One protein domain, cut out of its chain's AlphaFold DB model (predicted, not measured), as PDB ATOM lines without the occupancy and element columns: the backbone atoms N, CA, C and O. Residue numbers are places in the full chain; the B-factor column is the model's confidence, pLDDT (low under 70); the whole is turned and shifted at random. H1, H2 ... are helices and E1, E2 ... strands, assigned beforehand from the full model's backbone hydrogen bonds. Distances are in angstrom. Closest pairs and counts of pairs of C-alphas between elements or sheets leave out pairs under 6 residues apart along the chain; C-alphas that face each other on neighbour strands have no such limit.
ATOM      1  N   TRP A 337     144.897 139.086 153.194       94.56
ATOM      2  CA  TRP A 337     145.304 137.723 152.907       94.56
ATOM      3  C   TRP A 337     144.151 136.744 153.073       94.56
ATOM      4  O   TRP A 337     143.207 136.975 153.824       94.56
ATOM      5  N   ALA A 338     144.235 135.631 152.362       94.12
ATOM      6  CA  ALA A 338     143.295 134.529 152.459       94.12
ATOM      7  C   ALA A 338     144.066 133.209 152.462       94.12
ATOM      8  O   ALA A 338     145.166 133.116 151.914       94.12
ATOM      9  N   LEU A 339     143.473 132.198 153.085       92.56
ATOM     10  CA  LEU A 339     143.955 130.827 153.041       92.56
ATOM     11  C   LEU A 339     142.975 130.003 152.211       92.56
ATOM     12  O   LEU A 339     141.790 129.966 152.535       92.56
ATOM     13  N   THR A 340     143.452 129.363 151.147       89.12
ATOM     14  CA  THR A 340     142.619 128.523 150.272       89.12
ATOM     15  C   THR A 340     143.291 127.192 149.961       89.12
ATOM     16  O   THR A 340     144.515 127.082 149.974       89.12
ATOM     17  N   ALA A 341     142.502 126.161 149.664       85.62
ATOM     18  CA  ALA A 341     143.030 124.890 149.183       85.62
ATOM     19  C   ALA A 341     143.357 124.965 147.678       85.62
ATOM     20  O   ALA A 341     142.584 125.485 146.874       85.62
ATOM     21  N   SER A 342     144.508 124.415 147.285       71.19
ATOM     22  CA  SER A 342     144.940 124.274 145.889       71.19
ATOM     23  C   SER A 342     143.919 123.436 145.117       71.19
ATOM     24  O   SER A 342     143.718 122.270 145.447       71.19
ATOM     25  N   GLY A 343     143.302 124.014 144.084       67.25
ATOM     26  CA  GLY A 343     142.305 123.342 143.238       67.25
ATOM     27  C   GLY A 343     140.936 124.027 143.207       67.25
ATOM     28  O   GLY A 343     140.198 123.819 142.251       67.25
ATOM     29  N   ASN A 344     140.641 124.909 144.167       65.50
ATOM     30  CA  ASN A 344     139.416 125.717 144.186       65.50
ATOM     31  C   ASN A 344     139.676 127.114 143.604       65.50
ATOM     32  O   ASN A 344     139.597 128.117 144.308       65.50
ATOM     33  N   ALA A 345     140.042 127.185 142.321       59.56
ATOM     34  CA  ALA A 345     140.303 128.466 141.655       59.56
ATOM     35  C   ALA A 345     139.035 129.332 141.482       59.56
ATOM     36  O   ALA A 345     139.149 130.547 141.361       59.56
ATOM     37  N   ASP A 346     137.847 128.714 141.512       59.75
ATOM     38  CA  ASP A 346     136.560 129.387 141.287       59.75
ATOM     39  C   ASP A 346     135.880 129.891 142.578       59.75
ATOM     40  O   ASP A 346     134.858 130.577 142.510       59.75
ATOM     41  N   GLU A 347     136.416 129.585 143.768       68.31
ATOM     42  CA  GLU A 347     135.863 130.103 145.026       68.31
ATOM     43  C   GLU A 347     136.369 131.522 145.306       68.31
ATOM     44  O   GLU A 347     137.572 131.783 145.360       68.31
ATOM     45  N   ALA A 348     135.436 132.448 145.541       76.12
ATOM     46  CA  ALA A 348     135.770 133.806 145.946       76.12
ATOM     47  C   ALA A 348     136.595 133.785 147.244       76.12
ATOM     48  O   ALA A 348     136.175 133.225 148.259       76.12
ATOM     49  N   HIS A 349     137.768 134.422 147.222       81.44
ATOM     50  CA  HIS A 349     138.631 134.520 148.392       81.44
ATOM     51  C   HIS A 349     137.903 135.191 149.566       81.44
ATOM     52  O   HIS A 349     137.471 136.342 149.479       81.44
ATOM     53  N   ALA A 350     137.836 134.490 150.699       89.44
ATOM     54  CA  ALA A 350     137.445 135.066 151.980       89.44
ATOM     55  C   ALA A 350     138.612 135.896 152.545       89.44
ATOM     56  O   ALA A 350     139.342 135.458 153.435       89.44
ATOM     57  N   TRP A 351     138.833 137.076 151.961       93.38
ATOM     58  CA  TRP A 351     139.896 137.989 152.374       93.38
ATOM     59  C   TRP A 351     139.748 138.395 153.841       93.38
ATOM     60  O   TRP A 351     138.677 138.798 154.291       93.38
ATOM     61  N   SER A 352     140.861 138.337 154.561       93.88
ATOM     62  CA  SER A 352     140.986 138.719 155.960       93.88
ATOM     63  C   SER A 352     142.181 139.651 156.137       93.88
ATOM     64  O   SER A 352     143.156 139.609 155.388       93.88
ATOM     65  N   ASP A 353     142.097 140.505 157.142       94.00
ATOM     66  CA  ASP A 353     143.184 141.339 157.646       94.00
ATOM     67  C   ASP A 353     143.625 140.915 159.053       94.00
ATOM     68  O   ASP A 353     144.516 141.519 159.649       94.00
ATOM     69  N   ARG A 354     143.006 139.863 159.599       93.62
ATOM     70  CA  ARG A 354     143.316 139.331 160.922       93.62
ATOM     71  C   ARG A 354     144.292 138.167 160.831       93.62
ATOM     72  O   ARG A 354     144.252 137.408 159.856       93.62
ATOM     73  N   PRO A 355     145.146 137.982 161.853       90.69
ATOM     74  CA  PRO A 355     145.995 136.804 161.941       90.69
ATOM     75  C   PRO A 355     145.169 135.522 161.788       90.69
ATOM     76  O   PRO A 355     144.156 135.351 162.466       90.69
ATOM     77  N   ASN A 356     145.607 134.628 160.904       87.94
ATOM     78  CA  ASN A 356     145.025 133.297 160.779       87.94
ATOM     79  C   ASN A 356     145.823 132.308 161.622       87.94
ATOM     80  O   ASN A 356     147.055 132.348 161.642       87.94
ATOM     81  N   MET A 357     145.111 131.403 162.285       88.75
ATOM     82  CA  MET A 357     145.729 130.274 162.967       88.75
ATOM     83  C   MET A 357     146.050 129.194 161.939       88.75
ATOM     84  O   MET A 357     145.166 128.768 161.200       88.75
ATOM     85  N   LEU A 358     147.310 128.773 161.899       90.12
ATOM     86  CA  LEU A 358     147.776 127.652 161.091       90.12
ATOM     87  C   LEU A 358     148.111 126.486 162.016       90.12
ATOM     88  O   LEU A 358     148.729 126.682 163.065       90.12
ATOM     89  N   SER A 359     147.713 125.286 161.620       90.50
ATOM     90  CA  SER A 359     148.143 124.035 162.232       90.50
ATOM     91  C   SER A 359     149.418 123.514 161.563       90.50
ATOM     92  O   SER A 359     149.805 123.961 160.482       90.50
ATOM     93  N   GLU A 360     150.074 122.531 162.178       87.94
ATOM     94  CA  GLU A 360     151.202 121.844 161.537       87.94
ATOM     95  C   GLU A 360     150.791 121.140 160.237       87.94
ATOM     96  O   GLU A 360     151.574 121.093 159.287       87.94
ATOM     97  N   ASP A 361     149.555 120.636 160.164       90.81
ATOM     98  CA  ASP A 361     149.023 119.948 158.984       90.81
ATOM     99  C   ASP A 361     148.941 120.879 157.769       90.81
ATOM    100  O   ASP A 361     149.258 120.459 156.654       90.81
ATOM    101  N   ASP A 362     148.638 122.162 157.992       91.50
ATOM    102  CA  ASP A 362     148.587 123.189 156.943       91.50
ATOM    103  C   ASP A 362     149.961 123.464 156.315       91.50
ATOM    104  O   ASP A 362     150.044 123.972 155.193       91.50
ATOM    105  N   LEU A 363     151.041 123.109 157.018       91.56
ATOM    106  CA  LEU A 363     152.427 123.335 156.612       91.56
ATOM    107  C   LEU A 363     153.121 122.065 156.103       91.56
ATOM    108  O   LEU A 363     154.259 122.139 155.632       91.56
ATOM    109  N   ARG A 364     152.465 120.897 156.178       91.19
ATOM    110  CA  ARG A 364     153.045 119.627 155.714       91.19
ATOM    111  C   ARG A 364     153.353 119.667 154.213       91.19
ATOM    112  O   ARG A 364     152.637 120.326 153.460       91.19
ATOM    113  N   PRO A 365     154.335 118.881 153.728       90.31
ATOM    114  CA  PRO A 365     154.656 118.791 152.300       90.31
ATOM    115  C   PRO A 365     153.460 118.450 151.395       90.31
ATOM    116  O   PRO A 365     153.420 118.867 150.241       90.31
ATOM    117  N   THR A 366     152.477 117.710 151.917       90.50
ATOM    118  CA  THR A 366     151.252 117.309 151.208       90.50
ATOM    119  C   THR A 366     150.108 118.313 151.340       90.50
ATOM    120  O   THR A 366     149.031 118.070 150.800       90.50
ATOM    121  N   SER A 367     150.305 119.414 152.069       91.94
ATOM    122  CA  SER A 367     149.263 120.411 152.284       91.94
ATOM    123  C   SER A 367     148.864 121.063 150.956       91.94
ATOM    124  O   SER A 367     149.727 121.576 150.222       91.94
ATOM    125  N   PRO A 368     147.557 121.086 150.635       92.25
ATOM    126  CA  PRO A 368     147.058 121.844 149.505       92.25
ATOM    127  C   PRO A 368     146.978 123.343 149.821       92.25
ATOM    128  O   PRO A 368     146.668 124.115 148.923       92.25
ATOM    129  N   MET A 369     147.235 123.793 151.052       93.38
ATOM    130  CA  MET A 369     146.963 125.174 151.450       93.38
ATOM    131  C   MET A 369     147.873 126.195 150.753       93.38
ATOM    132  O   MET A 369     149.094 126.035 150.647       93.38
ATOM    133  N   LEU A 370     147.252 127.280 150.303       93.25
ATOM    134  CA  LEU A 370     147.850 128.446 149.673       93.25
ATOM    135  C   LEU A 370     147.570 129.673 150.537       93.25
ATOM    136  O   LEU A 370     146.440 129.902 150.962       93.25
ATOM    137  N   LEU A 371     148.603 130.480 150.751       93.44
ATOM    138  CA  LEU A 371     148.473 131.850 151.216       93.44
ATOM    139  C   LEU A 371     148.325 132.760 150.000       93.44
ATOM    140  O   LEU A 371     149.278 132.935 149.238       93.44
ATOM    141  N   SER A 372     147.148 133.347 149.837       93.62
ATOM    142  CA  SER A 372     146.921 134.443 148.900       93.62
ATOM    143  C   SER A 372     147.138 135.765 149.625       93.62
ATOM    144  O   SER A 372     146.602 135.959 150.715       93.62
ATOM    145  N   VAL A 373     147.893 136.683 149.031       93.50
ATOM    146  CA  VAL A 373     148.112 138.043 149.537       93.50
ATOM    147  C   VAL A 373     147.630 139.033 148.487       93.50
ATOM    148  O   VAL A 373     148.153 139.059 147.375       93.50
ATOM    149  N   LEU A 374     146.660 139.868 148.847       93.62
ATOM    150  CA  LEU A 374     146.149 140.953 148.018       93.62
ATOM    151  C   LEU A 374     146.874 142.251 148.371       93.62
ATOM    152  O   LEU A 374     146.768 142.761 149.488       93.62
ATOM    153  N   MET A 375     147.584 142.811 147.399       92.81
ATOM    154  CA  MET A 375     148.272 144.091 147.531       92.81
ATOM    155  C   MET A 375     147.332 145.273 147.233       92.81
ATOM    156  O   MET A 375     146.350 145.129 146.495       92.81
ATOM    157  N   PRO A 376     147.646 146.488 147.719       90.19
ATOM    158  CA  PRO A 376     146.838 147.680 147.455       90.19
ATOM    159  C   PRO A 376     146.648 147.998 145.965       90.19
ATOM    160  O   PRO A 376     145.554 148.362 145.540       90.19
ATOM    161  N   LYS A 377     147.702 147.850 145.155       88.06
ATOM    162  CA  LYS A 377     147.687 148.083 143.703       88.06
ATOM    163  C   LYS A 377     148.696 147.184 142.986       88.06
ATOM    164  O   LYS A 377     149.594 146.631 143.617       88.06
ATOM    165  N   ARG A 378     148.561 147.069 141.664       87.12
ATOM    166  CA  ARG A 378     149.560 146.414 140.803       87.12
ATOM    167  C   ARG A 378     150.910 147.125 140.918       87.12
ATOM    168  O   ARG A 378     150.946 148.354 140.999       87.12
ATOM    169  N   GLY A 379     151.995 146.355 140.973       85.19
ATOM    170  CA  GLY A 379     153.352 146.894 141.108       85.19
ATOM    171  C   GLY A 379     153.602 147.649 142.416       85.19
ATOM    172  O   GLY A 379     154.489 148.494 142.471       85.19
ATOM    173  N   TRP A 380     152.809 147.384 143.462       89.25
ATOM    174  CA  TRP A 380     152.986 148.025 144.768       89.25
ATOM    175  C   TRP A 380     154.304 147.631 145.449       89.25
ATOM    176  O   TRP A 380     154.903 148.458 146.132       89.25
ATOM    177  N   ALA A 381     154.771 146.404 145.231       89.38
ATOM    178  CA  ALA A 381     156.067 145.928 145.688       89.38
ATOM    179  C   ALA A 381     156.748 145.130 144.571       89.38
ATOM    180  O   ALA A 381     156.084 144.388 143.852       89.38
ATOM    181  N   ASP A 382     158.072 145.247 144.448       86.75
ATOM    182  CA  ASP A 382     158.854 144.376 143.557       86.75
ATOM    183  C   ASP A 382     159.114 142.998 144.205       86.75
ATOM    184  O   ASP A 382     159.368 142.007 143.513       86.75
ATOM    185  N   TRP A 383     159.061 142.929 145.544       91.25
ATOM    186  CA  TRP A 383     159.336 141.725 146.326       91.25
ATOM    187  C   TRP A 383     158.466 141.635 147.581       91.25
ATOM    188  O   TRP A 383     158.204 142.646 148.227       91.25
ATOM    189  N   VAL A 384     158.112 140.411 147.972       90.94
ATOM    190  CA  VAL A 384     157.461 140.091 149.251       90.94
ATOM    191  C   VAL A 384     158.292 139.041 149.982       90.94
ATOM    192  O   VAL A 384     158.806 138.104 149.371       90.94
ATOM    193  N   THR A 385     158.446 139.196 151.293       91.81
ATOM    194  CA  THR A 385     159.133 138.221 152.147       91.81
ATOM    195  C   THR A 385     158.124 137.424 152.959       91.81
ATOM    196  O   THR A 385     157.333 138.018 153.688       91.81
ATOM    197  N   ILE A 386     158.174 136.096 152.866       90.81
ATOM    198  CA  ILE A 386     157.275 135.184 153.587       90.81
ATOM    199  C   ILE A 386     158.114 134.221 154.430       90.81
ATOM    200  O   ILE A 386     159.030 133.574 153.923       90.81
ATOM    201  N   GLY A 387     157.819 134.128 155.725       89.81
ATOM    202  CA  GLY A 387     158.516 133.238 156.650       89.81
ATOM    203  C   GLY A 387     158.148 133.490 158.109       89.81
ATOM    204  O   GLY A 387     157.269 134.295 158.412       89.81
ATOM    205  N   PHE A 388     158.836 132.803 159.017       87.19
ATOM    206  CA  PHE A 388     158.644 132.946 160.460       87.19
ATOM    207  C   PHE A 388     159.502 134.076 161.031       87.19
ATOM    208  O   PHE A 388     160.612 134.316 160.563       87.19
ATOM    209  N   ARG A 389     159.026 134.723 162.101       81.56
ATOM    210  CA  ARG A 389     159.706 135.858 162.758       81.56
ATOM    211  C   ARG A 389     161.145 135.552 163.200       81.56
ATOM    212  O   ARG A 389     161.984 136.444 163.183       81.56
ATOM    213  N   HIS A 390     161.406 134.310 163.602       81.88
ATOM    214  CA  HIS A 390     162.715 133.834 164.065       81.88
ATOM    215  C   HIS A 390     163.423 132.934 163.041       81.88
ATOM    216  O   HIS A 390     164.385 132.255 163.385       81.88
ATOM    217  N   GLY A 391     162.937 132.899 161.798       82.06
ATOM    218  CA  GLY A 391     163.520 132.116 160.712       82.06
ATOM    219  C   GLY A 391     164.055 132.996 159.588       82.06
ATOM    220  O   GLY A 391     163.882 134.213 159.588       82.06
ATOM    221  N   SER A 392     164.674 132.361 158.595       83.44
ATOM    222  CA  SER A 392     165.091 133.019 157.354       83.44
ATOM    223  C   SER A 392     163.890 133.151 156.410       83.44
ATOM    224  O   SER A 392     163.418 132.130 155.897       83.44
ATOM    225  N   PRO A 393     163.354 134.361 156.167       89.69
ATOM    226  CA  PRO A 393     162.217 134.522 155.275       89.69
ATOM    227  C   PRO A 393     162.624 134.262 153.823       89.69
ATOM    228  O   PRO A 393     163.717 134.619 153.382       89.69
ATOM    229  N   ARG A 394     161.715 133.673 153.049       89.00
ATOM    230  CA  ARG A 394     161.885 133.496 151.606       89.00
ATOM    231  C   ARG A 394     161.448 134.768 150.891       89.00
ATOM    232  O   ARG A 394     160.384 135.312 151.176       89.00
ATOM    233  N   ARG A 395     162.268 135.237 149.953       92.50
ATOM    234  CA  ARG A 395     161.993 136.421 149.136       92.50
ATOM    235  C   ARG A 395     161.371 135.996 147.808       92.50
ATOM    236  O   ARG A 395     161.958 135.207 147.076       92.50
ATOM    237  N   LEU A 396     160.201 136.538 147.502       91.88
ATOM    238  CA  LEU A 396     159.424 136.241 146.304       91.88
ATOM    239  C   LEU A 396     159.357 137.482 145.433       91.88
ATOM    240  O   LEU A 396     159.078 138.569 145.939       91.88
ATOM    241  N   ARG A 397     159.633 137.327 144.136       90.44
ATOM    242  CA  ARG A 397     159.441 138.409 143.169       90.44
ATOM    243  C   ARG A 397     157.958 138.533 142.877       90.44
ATOM    244  O   ARG A 397     157.302 137.521 142.648       90.44
ATOM    245  N   VAL A 398     157.461 139.757 142.852       88.38
ATOM    246  CA  VAL A 398     156.078 140.046 142.489       88.38
ATOM    247  C   VAL A 398     156.059 140.623 141.081       88.38
ATOM    248  O   VAL A 398     156.856 141.508 140.756       88.38
ATOM    249  N   SER A 399     155.171 140.117 140.225       87.50
ATOM    250  CA  SER A 399     154.977 140.717 138.909       87.50
ATOM    251  C   SER A 399     154.353 142.105 139.052       87.50
ATOM    252  O   SER A 399     153.359 142.287 139.753       87.50
ATOM    253  N   ARG A 400     154.874 143.101 138.324       82.62
ATOM    254  CA  ARG A 400     154.300 144.458 138.326       82.62
ATOM    255  C   ARG A 400     152.884 144.516 137.749       82.62
ATOM    256  O   ARG A 400     152.168 145.472 138.028       82.62
ATOM    257  N   SER A 401     152.471 143.511 136.974       82.50
ATOM    258  CA  SER A 401     151.108 143.391 136.444       82.50
ATOM    259  C   SER A 401     150.124 142.747 137.426       82.50
ATOM    260  O   SER A 401     148.912 142.841 137.222       82.50
ATOM    261  N   GLU A 402     150.613 142.121 138.496       84.88
ATOM    262  CA  GLU A 402     149.795 141.371 139.443       84.88
ATOM    263  C   GLU A 402     149.480 142.205 140.686       84.88
ATOM    264  O   GLU A 402     150.272 143.031 141.148       84.88
ATOM    265  N   ARG A 403     148.270 142.008 141.215       89.81
ATOM    266  CA  ARG A 403     147.825 142.560 142.504       89.81
ATOM    267  C   ARG A 403     147.764 141.476 143.585       89.81
ATOM    268  O   ARG A 403     147.759 141.803 144.767       89.81
ATOM    269  N   GLU A 404     147.749 140.212 143.185       92.06
ATOM    270  CA  GLU A 404     147.627 139.061 144.070       92.06
ATOM    271  C   GLU A 404     148.872 138.191 143.950       92.06
ATOM    272  O   GLU A 404     149.383 137.972 142.855       92.06
ATOM    273  N   LEU A 405     149.375 137.737 145.092       92.62
ATOM    274  CA  LEU A 405     150.484 136.799 145.195       92.62
ATOM    275  C   LEU A 405     149.966 135.525 145.852       92.62
ATOM    276  O   LEU A 405     149.394 135.591 146.938       92.62
ATOM    277  N   HIS A 406     150.233 134.372 145.246       92.69
ATOM    278  CA  HIS A 406     149.888 133.073 145.818       92.69
ATOM    279  C   HIS A 406     151.148 132.328 146.246       92.69
ATOM    280  O   HIS A 406     152.115 132.218 145.488       92.69
ATOM    281  N   TYR A 407     151.134 131.789 147.463       93.06
ATOM    282  CA  TYR A 407     152.271 131.083 148.030       93.06
ATOM    283  C   TYR A 407     151.860 129.765 148.704       93.06
ATOM    284  O   TYR A 407     151.115 129.791 149.683       93.06
ATOM    285  N   PRO A 408     152.352 128.602 148.237       93.88
ATOM    286  CA  PRO A 408     152.059 127.319 148.874       93.88
ATOM    287  C   PRO A 408     152.642 127.230 150.285       93.88
ATOM    288  O   PRO A 408     153.860 127.306 150.460       93.88
ATOM    289  N   LEU A 409     151.786 126.998 151.284       93.00
ATOM    290  CA  LEU A 409     152.201 126.932 152.688       93.00
ATOM    291  C   LEU A 409     153.126 125.752 152.989       93.00
ATOM    292  O   LEU A 409     154.014 125.877 153.829       93.00
ATOM    293  N   ARG A 410     153.009 124.648 152.237       91.62
ATOM    294  CA  ARG A 410     153.933 123.500 152.308       91.62
ATOM    295  C   ARG A 410     155.411 123.881 152.152       91.62
ATOM    296  O   ARG A 410     156.285 123.192 152.661       91.62
ATOM    297  N   ASN A 411     155.699 125.006 151.492       90.44
ATOM    298  CA  ASN A 411     157.062 125.505 151.311       90.44
ATOM    299  C   ASN A 411     157.644 126.150 152.588       90.44
ATOM    300  O   ASN A 411     158.836 126.458 152.621       90.44
ATOM    301  N   LEU A 412     156.828 126.366 153.630       88.19
ATOM    302  CA  LEU A 412     157.269 126.829 154.952       88.19
ATOM    303  C   LEU A 412     157.635 125.677 155.899       88.19
ATOM    304  O   LEU A 412     158.407 125.903 156.829       88.19
ATOM    305  N   GLY A 413     157.137 124.455 155.660       76.06
ATOM    306  CA  GLY A 413     157.349 123.286 156.529       76.06
ATOM    307  C   GLY A 413     158.812 122.845 156.677       76.06
ATOM    308  O   GLY A 413     159.168 122.158 157.628       76.06
ATOM    309  N   GLU A 414     159.688 123.270 155.765       69.38
ATOM    310  CA  GLU A 414     161.127 122.980 155.804       69.38
ATOM    311  C   GLU A 414     161.928 123.935 156.706       69.38
ATOM    312  O   GLU A 414     163.143 123.786 156.815       69.38
ATOM    313  N   SER A 415     161.288 124.931 157.330       67.56
ATOM    314  CA  SER A 415     161.981 125.914 158.168       67.56
ATOM    315  C   SER A 415     162.506 125.298 159.469       67.56
ATOM    316  O   SER A 415     161.761 124.646 160.201       67.56
ATOM    317  N   ASP A 416     163.769 125.580 159.807       64.94
ATOM    318  CA  ASP A 416     164.427 125.101 161.035       64.94
ATOM    319  C   ASP A 416     163.675 125.490 162.322       64.94
ATOM    320  O   ASP A 416     163.740 124.775 163.322       64.94
ATOM    321  N   VAL A 417     162.889 126.573 162.277       65.62
ATOM    322  CA  VAL A 417     162.036 127.036 163.384       65.62
ATOM    323  C   VAL A 417     161.001 125.980 163.790       65.62
ATOM    324  O   VAL A 417     160.748 125.803 164.978       65.62
ATOM    325  N   LEU A 418     160.432 125.248 162.827       64.00
ATOM    326  CA  LEU A 418     159.455 124.188 163.104       64.00
ATOM    327  C   LEU A 418     160.135 122.899 163.580       64.00
ATOM    328  O   LEU A 418     159.560 122.153 164.364       64.00
ATOM    329  N   ARG A 419     161.382 122.649 163.161       61.28
ATOM    330  CA  ARG A 419     162.156 121.469 163.586       61.28
ATOM    331  C   ARG A 419     162.671 121.588 165.022       61.28
ATOM    332  O   ARG A 419     162.796 120.573 165.699       61.28
ATOM    333  N   GLY A 420     162.938 122.807 165.492       57.03
ATOM    334  CA  GLY A 420     163.374 123.073 166.867       57.03
ATOM    335  C   GLY A 420     162.270 122.958 167.928       57.03
ATOM    336  O   GLY A 420     162.585 122.712 169.086       57.03
ATOM    337  N   ALA A 421     160.993 123.096 167.550       54.12
ATOM    338  CA  ALA A 421     159.856 123.032 168.480       54.12
ATOM    339  C   ALA A 421     159.430 121.598 168.856       54.12
ATOM    340  O   ALA A 421     158.768 121.400 169.866       54.12
ATOM    341  N   VAL A 422     159.838 120.590 168.075       48.31
ATOM    342  CA  VAL A 422     159.494 119.166 168.292       48.31
ATOM    343  C   VAL A 422     160.502 118.467 169.233       48.31
ATOM    344  O   VAL A 422     160.386 117.279 169.517       48.31
TER     345      VAL A 422
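Overview. This is residues 337 to 422 of the 424 residues of an uncharacterized protein of Planctomycetes bacterium (UniProt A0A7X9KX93). A small three-stranded sheet of E1, E2 and E5 has two short helical turns, H1 and H2, touching each other at one end of it, while a second ribbon, the hairpin of E3 and E4, lies apart from the sheet's strand E2, off beyond E5. H3 closes the printed part, farthest from the middle. The 86 printed residues hold five named strands and three named helices, in the order E1, H1, E2, E3, E4, E5, H2, H3; both sheets are antiparallel, the larger in the order E1, E2, E5. The class is mixed, with under half of the residues in named elements. The whole is compact, with a radius of gyration of the C-alphas of 13.5 A and spans of 40 by 27 by 22 A.

Along the chain. E2, residues 369 to 374, is 16.2 A long; E1, residues 337 to 341, is 13.6 A and begins at C-alpha 337 (145.304, 137.723, 152.907). E5, residues 404 to 408, is 13.4 A. E3, residues 383 to 386, and E4, residues 394 to 397, are 10.0 A and 10.1 A. H1 is residues 360 to 363, 5.3 A, and H2 residues 409 to 412, 5.6 A. H3, residues 416 to 422, is 10.6 A and ends at C-alpha 422 (159.494, 119.166, 168.292).

Arrangement. E2 is antiparallel to E1, at 151 degrees, with N 338 and O 372 2.9 A apart, and to E5, at 160 degrees, with N 371 and O 407 2.8 A apart. H1 and H2 only graze this sheet and touch, closest at the C-alphas of Leu 363 and Arg 410, 4.6 A apart. The hairpin E3 and E4 stands at 152 degrees, with N 394 and O 386 2.8 A apart; E3 is apart from E2 and E5. H3 is not on the larger sheet; 1 of its 3 O i to N i+4 pairs and 1 of its 4 O i to N i+3 pairs are within hydrogen-bond range, while H1 and H2 are too short for an O i to N i+4 pair.

Size, cuts and confidence. The C-alphas of Ser 401 and Val 422, the two farthest apart, are 40.9 A apart. The printed part has no cut; the link from E1 to H1, 18 residues, is long. Mean pLDDT of the printed part is 84.9, and residues 343 to 347 and 414 to 422 are under 70.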